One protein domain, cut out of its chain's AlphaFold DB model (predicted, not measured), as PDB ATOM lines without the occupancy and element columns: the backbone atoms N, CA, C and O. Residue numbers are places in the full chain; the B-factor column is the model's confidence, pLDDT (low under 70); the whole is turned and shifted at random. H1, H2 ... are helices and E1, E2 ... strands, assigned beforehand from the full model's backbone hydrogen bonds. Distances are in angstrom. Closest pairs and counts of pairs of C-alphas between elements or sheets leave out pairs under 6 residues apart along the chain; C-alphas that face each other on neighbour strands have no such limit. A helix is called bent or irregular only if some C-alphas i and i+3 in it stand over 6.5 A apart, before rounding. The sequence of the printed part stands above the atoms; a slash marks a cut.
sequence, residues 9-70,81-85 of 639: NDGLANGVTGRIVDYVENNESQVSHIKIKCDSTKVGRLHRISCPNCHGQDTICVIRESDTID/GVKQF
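Overview. This is residues 9 to 70 and 81 to 85 of the 639 residues of the protein "Hypothetical protein" of Rotaria magnacalcarata (UniProt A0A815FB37). A long, bent hairpin of E1 and E2, with the short strand E3 added beside E2, makes a three-stranded sheet; E3 runs on into E4, which pairs with E5 in a small two-stranded ribbon at one end of the domain. Toward the other end the one-turn helix H1 sits in a stretch of loops and only grazes the sheet. The printed part has 67 residues with one named helix and five named strands, in the order E1, E2, H1, E3, E4, E5; both sheets, E1 - E2 - E3 and E4 - E5, are antiparallel. The class is mostly strand, though 32 of the 67 residues, under half, are in named elements. The whole is only just compact, close to loose, with a radius of gyration of the C-alphas of 12.7 A and spans of 35 by 30 by 20 A.

Along the chain. E1, residues 18 to 25, is 20.3 A long and begins at C-alpha 18 at (95.937, 122.021, 25.476). E2, residues 31 to 38, is 19.6 A long and ends at C-alpha 38 at (95.319, 125.444, 27.281). E3 is residues 60 to 63, 9.9 A. E4 is residues 65 to 68, 10.0 A, and E5 is residues 81 to 84, 9.8 A, ending at C-alpha 84 at (111.082, 122.998, 15.980). H1, residues 47 to 50, measures 5.1 A.

Arrangement. E2 is the inner strand of the larger sheet, and E1 and E3 are its edge strands. E1 and E2 form a hairpin, antiparallel at 157 degrees, with N 21 and O 35 at 2.9 A and N 37 and O 19 at 2.8 A within hydrogen-bond range. E1 bends by 55 degrees at residue 21. E2 and E3 are antiparallel at 145 degrees, with N 60 and O 36 at 2.8 A. E3 runs on into E4 at 28 degrees across one residue, Arg 64, and these two meet only through their link. E4 and E5 are antiparallel at 161 degrees, with N 65 and O 84 at 2.9 A. E5 and E3 are only just apart, their closest C-alphas 8.3 A from each other. H1 only grazes the larger sheet, with residues 47 to 49; its closest C-alpha pair with E3 is Arg 48 and Ile 60, 6.1 A. H1 is too short for an O i to N i+4 pair; its one O i to N i+3 pair is within range.

Size, cuts and confidence. The two C-alphas farthest apart, those of Gly 56 and Asp 70, are 39.5 A from each other. Residues 71 to 80 are not printed, and C-alphas 70 and 81 are 9.0 A apart across the cut. Of the links that are printed whole, none is long. The mean pLDDT of the printed part is 83.1; residue 56, residues 67 to 70 and residue 81 are under 70.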
ATOM      1  N   ASN A   9     106.440 131.385  34.836       71.56
ATOM      2  CA  ASN A   9     105.670 132.373  35.598       71.56
ATOM      3  C   ASN A   9     104.221 132.514  35.122       71.56
ATOM      4  O   ASN A   9     103.324 132.773  35.918       71.56
ATOM      5  N   ASP A  10     103.984 132.308  33.827       80.81
ATOM      6  CA  ASP A  10     102.642 132.296  33.249       80.81
ATOM      7  C   ASP A  10     102.063 130.872  33.167       80.81
ATOM      8  O   ASP A  10     101.102 130.598  32.452       80.81
ATOM      9  N   GLY A  11     102.682 129.917  33.863       78.69
ATOM     10  CA  GLY A  11     102.284 128.515  33.873       78.69
ATOM     11  C   GLY A  11     102.539 127.769  32.562       78.69
ATOM     12  O   GLY A  11     102.101 126.629  32.450       78.69
ATOM     13  N   LEU A  12     103.230 128.359  31.577       86.00
ATOM     14  CA  LEU A  12     103.605 127.738  30.298       86.00
ATOM     15  C   LEU A  12     104.867 126.883  30.456       86.00
ATOM     16  O   LEU A  12     105.941 127.202  29.941       86.00
ATOM     17  N   ALA A  13     104.735 125.799  31.214       85.56
ATOM     18  CA  ALA A  13     105.813 124.882  31.550       85.56
ATOM     19  C   ALA A  13     105.739 123.552  30.776       85.56
ATOM     20  O   ALA A  13     104.753 123.222  30.112       85.56
ATOM     21  N   ASN A  14     106.801 122.759  30.897       87.25
ATOM     22  CA  ASN A  14     106.850 121.386  30.409       87.25
ATOM     23  C   ASN A  14     105.711 120.551  31.017       87.25
ATOM     24  O   ASN A  14     105.509 120.576  32.227       87.25
ATOM     25  N   GLY A  15     104.990 119.801  30.185       85.12
ATOM     26  CA  GLY A  15     103.857 118.974  30.608       85.12
ATOM     27  C   GLY A  15     102.493 119.656  30.492       85.12
ATOM     28  O   GLY A  15     101.475 118.974  30.562       85.12
ATOM     29  N   VAL A  16     102.440 120.969  30.234       87.00
ATOM     30  CA  VAL A  16     101.172 121.680  30.009       87.00
ATOM     31  C   VAL A  16     100.452 121.128  28.783       87.00
ATOM     32  O   VAL A  16     101.024 121.003  27.694       87.00
ATOM     33  N   THR A  17      99.171 120.822  28.947       89.06
ATOM     34  CA  THR A  17      98.297 120.306  27.894       89.06
ATOM     35  C   THR A  17      97.320 121.365  27.393       89.06
ATOM     36  O   THR A  17      97.069 122.398  28.021       89.06
ATOM     37  N   GLY A  18      96.839 121.132  26.180       90.19
ATOM     38  CA  GLY A  18      95.937 122.021  25.476       90.19
ATOM     39  C   GLY A  18      95.661 121.508  24.070       90.19
ATOM     40  O   GLY A  18      96.361 120.624  23.560       90.19
ATOM     41  N   ARG A  19      94.650 122.095  23.438       92.88
ATOM     42  CA  ARG A  19      94.204 121.770  22.086       92.88
ATOM     43  C   ARG A  19      94.765 122.773  21.086       92.88
ATOM     44  O   ARG A  19      94.657 123.977  21.299       92.88
ATOM     45  N   ILE A  20      95.334 122.283  19.987       93.44
ATOM     46  CA  ILE A  20      95.702 123.140  18.853       93.44
ATOM     47  C   ILE A  20      94.410 123.658  18.218       93.44
ATOM     48  O   ILE A  20      93.501 122.871  17.948       93.44
ATOM     49  N   VAL A  21      94.330 124.971  18.020       93.25
ATOM     50  CA  VAL A  21      93.139 125.636  17.474       93.25
ATOM     51  C   VAL A  21      93.391 126.315  16.135       93.25
ATOM     52  O   VAL A  21      92.439 126.456  15.378       93.25
ATOM     53  N   ASP A  22      94.629 126.721  15.839       92.00
ATOM     54  CA  ASP A  22      94.956 127.442  14.603       92.00
ATOM     55  C   ASP A  22      96.472 127.436  14.305       92.00
ATOM     56  O   ASP A  22      97.289 127.183  15.202       92.00
ATOM     57  N   TYR A  23      96.844 127.770  13.068       92.25
ATOM     58  CA  TYR A  23      98.222 127.923  12.591       92.25
ATOM     59  C   TYR A  23      98.405 129.312  11.973       92.25
ATOM     60  O   TYR A  23      97.661 129.701  11.081       92.25
ATOM     61  N   VAL A  24      99.410 130.063  12.428       88.19
ATOM     62  CA  VAL A  24      99.691 131.411  11.909       88.19
ATOM     63  C   VAL A  24     100.883 131.349  10.968       88.19
ATOM     64  O   VAL A  24     101.993 131.007  11.387       88.19
ATOM     65  N   GLU A  25     100.680 131.709   9.708       89.69
ATOM     66  CA  GLU A  25     101.725 131.751   8.684       89.69
ATOM     67  C   GLU A  25     102.377 133.137   8.592       89.69
ATOM     68  O   GLU A  25     101.767 134.151   8.927       89.69
ATOM     69  N   ASN A  26     103.652 133.177   8.203       84.06
ATOM     70  CA  ASN A  26     104.347 134.419   7.866       84.06
ATOM     71  C   ASN A  26     104.145 134.780   6.380       84.06
ATOM     72  O   ASN A  26     103.565 134.019   5.609       84.06
ATOM     73  N   ASN A  27     104.699 135.921   5.958       83.44
ATOM     74  CA  ASN A  27     104.624 136.408   4.572       83.44
ATOM     75  C   ASN A  27     105.243 135.448   3.530       83.44
ATOM     76  O   ASN A  27     105.008 135.609   2.338       83.44
ATOM     77  N   GLU A  28     106.017 134.452   3.967       85.31
ATOM     78  CA  GLU A  28     106.648 133.426   3.129       85.31
ATOM     79  C   GLU A  28     105.861 132.098   3.124       85.31
ATOM     80  O   GLU A  28     106.392 131.068   2.714       85.31
ATOM     81  N   SER A  29     104.602 132.093   3.591       84.19
ATOM     82  CA  SER A  29     103.747 130.891   3.706       84.19
ATOM     83  C   SER A  29     104.331 129.787   4.604       84.19
ATOM     84  O   SER A  29     104.070 128.598   4.420       84.19
ATOM     85  N   GLN A  30     105.155 130.151   5.592       85.69
ATOM     86  CA  GLN A  30     105.660 129.225   6.603       85.69
ATOM     87  C   GLN A  30     104.947 129.433   7.936       85.69
ATOM     88  O   GLN A  30     104.850 130.553   8.440       85.69
ATOM     89  N   VAL A  31     104.528 128.335   8.575       89.25
ATOM     90  CA  VAL A  31     103.938 128.382   9.922       89.25
ATOM     91  C   VAL A  31     104.952 128.954  10.914       89.25
ATOM     92  O   VAL A  31     105.978 128.326  11.218       89.25
ATOM     93  N   SER A  32     104.627 130.139  11.423       88.31
ATOM     94  CA  SER A  32     105.411 130.934  12.366       88.31
ATOM     95  C   SER A  32     104.998 130.675  13.817       88.31
ATOM     96  O   SER A  32     105.865 130.553  14.682       88.31
ATOM     97  N   HIS A  33     103.694 130.510  14.067       90.50
ATOM     98  CA  HIS A  33     103.133 130.242  15.391       90.50
ATOM     99  C   HIS A  33     102.069 129.145  15.322       90.50
ATOM    100  O   HIS A  33     101.330 129.041  14.345       90.50
ATOM    101  N   ILE A  34     101.944 128.369  16.396       93.44
ATOM    102  CA  ILE A  34     100.829 127.440  16.606       93.44
ATOM    103  C   ILE A  34      99.973 127.981  17.746       93.44
ATOM    104  O   ILE A  34     100.482 128.188  18.851       93.44
ATOM    105  N   LYS A  35      98.679 128.206  17.492       93.31
ATOM    106  CA  LYS A  35      97.745 128.634  18.534       93.31
ATOM    107  C   LYS A  35      97.234 127.435  19.316       93.31
ATOM    108  O   LYS A  35      96.759 126.453  18.741       93.31
ATOM    109  N   ILE A  36      97.297 127.531  20.639       94.06
ATOM    110  CA  ILE A  36      96.852 126.480  21.555       94.06
ATOM    111  C   ILE A  36      95.874 127.067  22.559       94.06
ATOM    112  O   ILE A  36      96.154 128.080  23.190       94.06
ATOM    113  N   LYS A  37      94.750 126.388  22.761       93.62
ATOM    114  CA  LYS A  37      93.885 126.599  23.916       93.62
ATOM    115  C   LYS A  37      94.328 125.666  25.042       93.62
ATOM    116  O   LYS A  37      94.180 124.453  24.916       93.62
ATOM    117  N   CYS A  38      94.912 126.216  26.105       90.19
ATOM    118  CA  CYS A  38      95.319 125.444  27.281       90.19
ATOM    119  C   CYS A  38      94.099 124.908  28.038       90.19
ATOM    120  O   CYS A  38      93.075 125.584  28.115       90.19
ATOM    121  N   ASP A  39      94.229 123.730  28.651       86.50
ATOM    122  CA  ASP A  39      93.128 123.125  29.421       86.50
ATOM    123  C   ASP A  39      92.798 123.938  30.688       86.50
ATOM    124  O   ASP A  39      91.657 123.979  31.144       86.50
ATOM    125  N   SER A  40      93.797 124.635  31.240       83.06
ATOM    126  CA  SER A  40      93.637 125.569  32.354       83.06
ATOM    127  C   SER A  40      93.637 127.012  31.861       83.06
ATOM    128  O   SER A  40      94.637 127.497  31.329       83.06
ATOM    129  N   THR A  41      92.562 127.747  32.154       81.12
ATOM    130  CA  THR A  41      92.445 129.186  31.859       81.12
ATOM    131  C   THR A  41      93.403 130.049  32.682       81.12
ATOM    132  O   THR A  41      93.598 131.221  32.370       81.12
ATOM    133  N   LYS A  42      94.034 129.508  33.732       79.12
ATOM    134  CA  LYS A  42      95.051 130.233  34.511       79.12
ATOM    135  C   LYS A  42      96.402 130.286  33.797       79.12
ATOM    136  O   LYS A  42      97.153 131.224  34.024       79.12
ATOM    137  N   VAL A  43      96.686 129.299  32.947       83.25
ATOM    138  CA  VAL A  43      97.942 129.184  32.198       83.25
ATOM    139  C   VAL A  43      97.896 130.095  30.975       83.25
ATOM    140  O   VAL A  43      96.878 130.146  30.286       83.25
ATOM    141  N   GLY A  44      98.982 130.808  30.685       84.00
ATOM    142  CA  GLY A  44      99.090 131.685  29.523       84.00
ATOM    143  C   GLY A  44      98.362 133.024  29.675       84.00
ATOM    144  O   GLY A  44      98.049 133.654  28.666       84.00
ATOM    145  N   ARG A  45      97.989 133.434  30.897       82.38
ATOM    146  CA  ARG A  45      97.186 134.641  31.143       82.38
ATOM    147  C   ARG A  45      97.941 135.911  30.780       82.38
ATOM    148  O   ARG A  45      97.345 136.795  30.172       82.38
ATOM    149  N   LEU A  46      99.209 136.009  31.157       80.56
ATOM    150  CA  LEU A  46     100.053 137.152  30.814       80.56
ATOM    151  C   LEU A  46     100.362 137.155  29.316       80.56
ATOM    152  O   LEU A  46     100.250 138.193  28.674       80.56
ATOM    153  N   HIS A  47     100.643 135.987  28.743       83.12
ATOM    154  CA  HIS A  47     100.910 135.802  27.322       83.12
ATOM    155  C   HIS A  47      99.715 136.210  26.449       83.12
ATOM    156  O   HIS A  47      99.897 136.839  25.413       83.12
ATOM    157  N   ARG A  48      98.479 135.926  26.886       84.12
ATOM    158  CA  ARG A  48      97.252 136.410  26.226       84.12
ATOM    159  C   ARG A  48      97.099 137.927  26.239       84.12
ATOM    160  O   ARG A  48      96.370 138.456  25.414       84.12
ATOM    161  N   ILE A  49      97.726 138.623  27.184       78.94
ATOM    162  CA  ILE A  49      97.683 140.088  27.262       78.94
ATOM    163  C   ILE A  49      98.831 140.687  26.444       78.94
ATOM    164  O   ILE A  49      98.640 141.691  25.769       78.94
ATOM    165  N   SER A  50     100.018 140.080  26.483       78.56
ATOM    166  CA  SER A  50     101.220 140.640  25.857       78.56
ATOM    167  C   SER A  50     101.401 140.268  24.385       78.56
ATOM    168  O   SER A  50     102.053 141.012  23.657       78.56
ATOM    169  N   CYS A  51     100.857 139.139  23.923       78.88
ATOM    170  CA  CYS A  51     101.024 138.683  22.546       78.88
ATOM    171  C   CYS A  51      99.941 139.288  21.627       78.88
ATOM    172  O   CYS A  51      98.767 138.939  21.779       78.88
ATOM    173  N   PRO A  52     100.299 140.108  20.615       79.38
ATOM    174  CA  PRO A  52      99.326 140.737  19.714       79.38
ATOM    175  C   PRO A  52      98.422 139.729  18.990       79.38
ATOM    176  O   PRO A  52      97.225 139.953  18.842       79.38
ATOM    177  N   ASN A  53      98.976 138.572  18.614       77.62
ATOM    178  CA  ASN A  53      98.262 137.501  17.906       77.62
ATOM    179  C   ASN A  53      97.253 136.738  18.777       77.62
ATOM    180  O   ASN A  53      96.465 135.940  18.261       77.62
ATOM    181  N   CYS A  54      97.313 136.955  20.087       77.81
ATOM    182  CA  CYS A  54      96.546 136.250  21.098       77.81
ATOM    183  C   CYS A  54      95.754 137.238  22.004       77.81
ATOM    184  O   CYS A  54      95.017 136.799  22.889       77.81
ATOM    185  N   HIS A  55      95.841 138.558  21.756       75.75
ATOM    186  CA  HIS A  55      95.203 139.605  22.559       75.75
ATOM    187  C   HIS A  55      93.674 139.476  22.566       75.75
ATOM    188  O   HIS A  55      93.018 139.540  21.527       75.75
ATOM    189  N   GLY A  56      93.095 139.298  23.757       69.00
ATOM    190  CA  GLY A  56      91.648 139.127  23.939       69.00
ATOM    191  C   GLY A  56      91.094 137.760  23.507       69.00
ATOM    192  O   GLY A  56      89.882 137.566  23.542       69.00
ATOM    193  N   GLN A  57      91.953 136.808  23.129       80.75
ATOM    194  CA  GLN A  57      91.572 135.442  22.750       80.75
ATOM    195  C   GLN A  57      91.936 134.459  23.867       80.75
ATOM    196  O   GLN A  57      92.940 134.639  24.539       80.75
ATOM    197  N   ASP A  58      91.172 133.377  24.044       86.25
ATOM    198  CA  ASP A  58      91.461 132.308  25.024       86.25
ATOM    199  C   ASP A  58      92.509 131.299  24.498       86.25
ATOM    200  O   ASP A  58      92.337 130.082  24.558       86.25
ATOM    201  N   THR A  59      93.578 131.810  23.885       91.38
ATOM    202  CA  THR A  59      94.598 131.016  23.185       91.38
ATOM    203  C   THR A  59      95.986 131.592  23.411       91.38
ATOM    204  O   THR A  59      96.137 132.803  23.517       91.38
ATOM    205  N   ILE A  60      97.006 130.739  23.438       91.94
ATOM    206  CA  ILE A  60      98.420 131.127  23.458       91.94
ATOM    207  C   ILE A  60      99.072 130.855  22.106       91.94
ATOM    208  O   ILE A  60      98.608 129.997  21.355       91.94
ATOM    209  N   CYS A  61     100.173 131.540  21.828       91.81
ATOM    210  CA  CYS A  61     100.882 131.473  20.565       91.81
ATOM    211  C   CYS A  61     102.261 130.832  20.823       91.81
ATOM    212  O   CYS A  61     103.121 131.426  21.468       91.81
ATOM    213  N   VAL A  62     102.484 129.602  20.347       92.19
ATOM    214  CA  VAL A  62     103.758 128.884  20.535       92.19
ATOM    215  C   VAL A  62     104.636 129.037  19.298       92.19
ATOM    216  O   VAL A  62     104.201 128.721  18.191       92.19
ATOM    217  N   ILE A  63     105.871 129.500  19.494       89.81
ATOM    218  CA  ILE A  63     106.865 129.723  18.435       89.81
ATOM    219  C   ILE A  63     107.850 128.560  18.313       89.81
ATOM    220  O   ILE A  63     107.967 127.728  19.214       89.81
ATOM    221  N   ARG A  64     108.568 128.495  17.186       86.81
ATOM    222  CA  ARG A  64     109.681 127.551  17.027       86.81
ATOM    223  C   ARG A  64     110.874 127.997  17.862       86.81
ATOM    224  O   ARG A  64     111.270 129.157  17.791       86.81
ATOM    225  N   GLU A  65     111.494 127.050  18.545       77.94
ATOM    226  CA  GLU A  65     112.797 127.229  19.174       77.94
ATOM    227  C   GLU A  65     113.892 126.658  18.280       77.94
ATOM    228  O   GLU A  65     113.670 125.675  17.567       77.94
ATOM    229  N   SER A  66     115.067 127.281  18.331       73.44
ATOM    230  CA  SER A  66     116.278 126.809  17.664       73.44
ATOM    231  C   SER A  66     117.226 126.261  18.726       73.44
ATOM    232  O   SER A  66     117.690 127.029  19.563       73.44
ATOM    233  N   ASP A  67     117.534 124.968  18.674       64.19
ATOM    234  CA  ASP A  67     118.594 124.373  19.493       64.19
ATOM    235  C   ASP A  67     119.833 124.155  18.616       64.19
ATOM    236  O   ASP A  67     119.755 123.514  17.561       64.19
ATOM    237  N   THR A  68     120.983 124.680  19.038       58.00
ATOM    238  CA  THR A  68     122.290 124.329  18.469       58.00
ATOM    239  C   THR A  68     122.813 123.087  19.175       58.00
ATOM    240  O   THR A  68     122.889 123.055  20.403       58.00
ATOM    241  N   ILE A  69     123.154 122.046  18.412       57.12
ATOM    242  CA  ILE A  69     123.810 120.864  18.970       57.12
ATOM    243  C   ILE A  69     125.267 121.250  19.225       57.12
ATOM    244  O   ILE A  69     126.098 121.168  18.325       57.12
ATOM    245  N   ASP A  70     125.571 121.692  20.441       52.16
ATOM    246  CA  ASP A  70     126.948 121.725  20.920       52.16
ATOM    247  C   ASP A  70     127.313 120.298  21.338       52.16
ATOM    248  O   ASP A  70     127.036 119.853  22.453       52.16
ATOM    249  N   GLY A  81     121.796 123.032  13.565       64.00
ATOM    250  CA  GLY A  81     120.760 123.370  14.541       64.00
ATOM    251  C   GLY A  81     119.401 122.842  14.091       64.00
ATOM    252  O   GLY A  81     119.124 122.788  12.893       64.00
ATOM    253  N   VAL A  82     118.551 122.455  15.041       71.88
ATOM    254  CA  VAL A  82     117.169 122.036  14.766       71.88
ATOM    255  C   VAL A  82     116.230 123.158  15.188       71.88
ATOM    256  O   VAL A  82     116.294 123.625  16.323       71.88
ATOM    257  N   LYS A  83     115.343 123.583  14.279       80.56
ATOM    258  CA  LYS A  83     114.293 124.571  14.554       80.56
ATOM    259  C   LYS A  83     112.927 123.888  14.593       80.56
ATOM    260  O   LYS A  83     112.397 123.521  13.545       80.56
ATOM    261  N   GLN A  84     112.342 123.728  15.780       87.44
ATOM    262  CA  GLN A  84     111.082 122.998  15.980       87.44
ATOM    263  C   GLN A  84     110.163 123.686  16.993       87.44
ATOM    264  O   GLN A  84     110.618 124.403  17.879       87.44
ATOM    265  N   PHE A  85     108.853 123.462  16.880       91.06
ATOM    266  CA  PHE A  85     107.919 123.874  17.928       91.06
ATOM    267  C   PHE A  85     108.106 122.973  19.159       91.06
ATOM    268  O   PHE A  85     108.157 121.753  18.994       91.06
TER     269      PHE A  85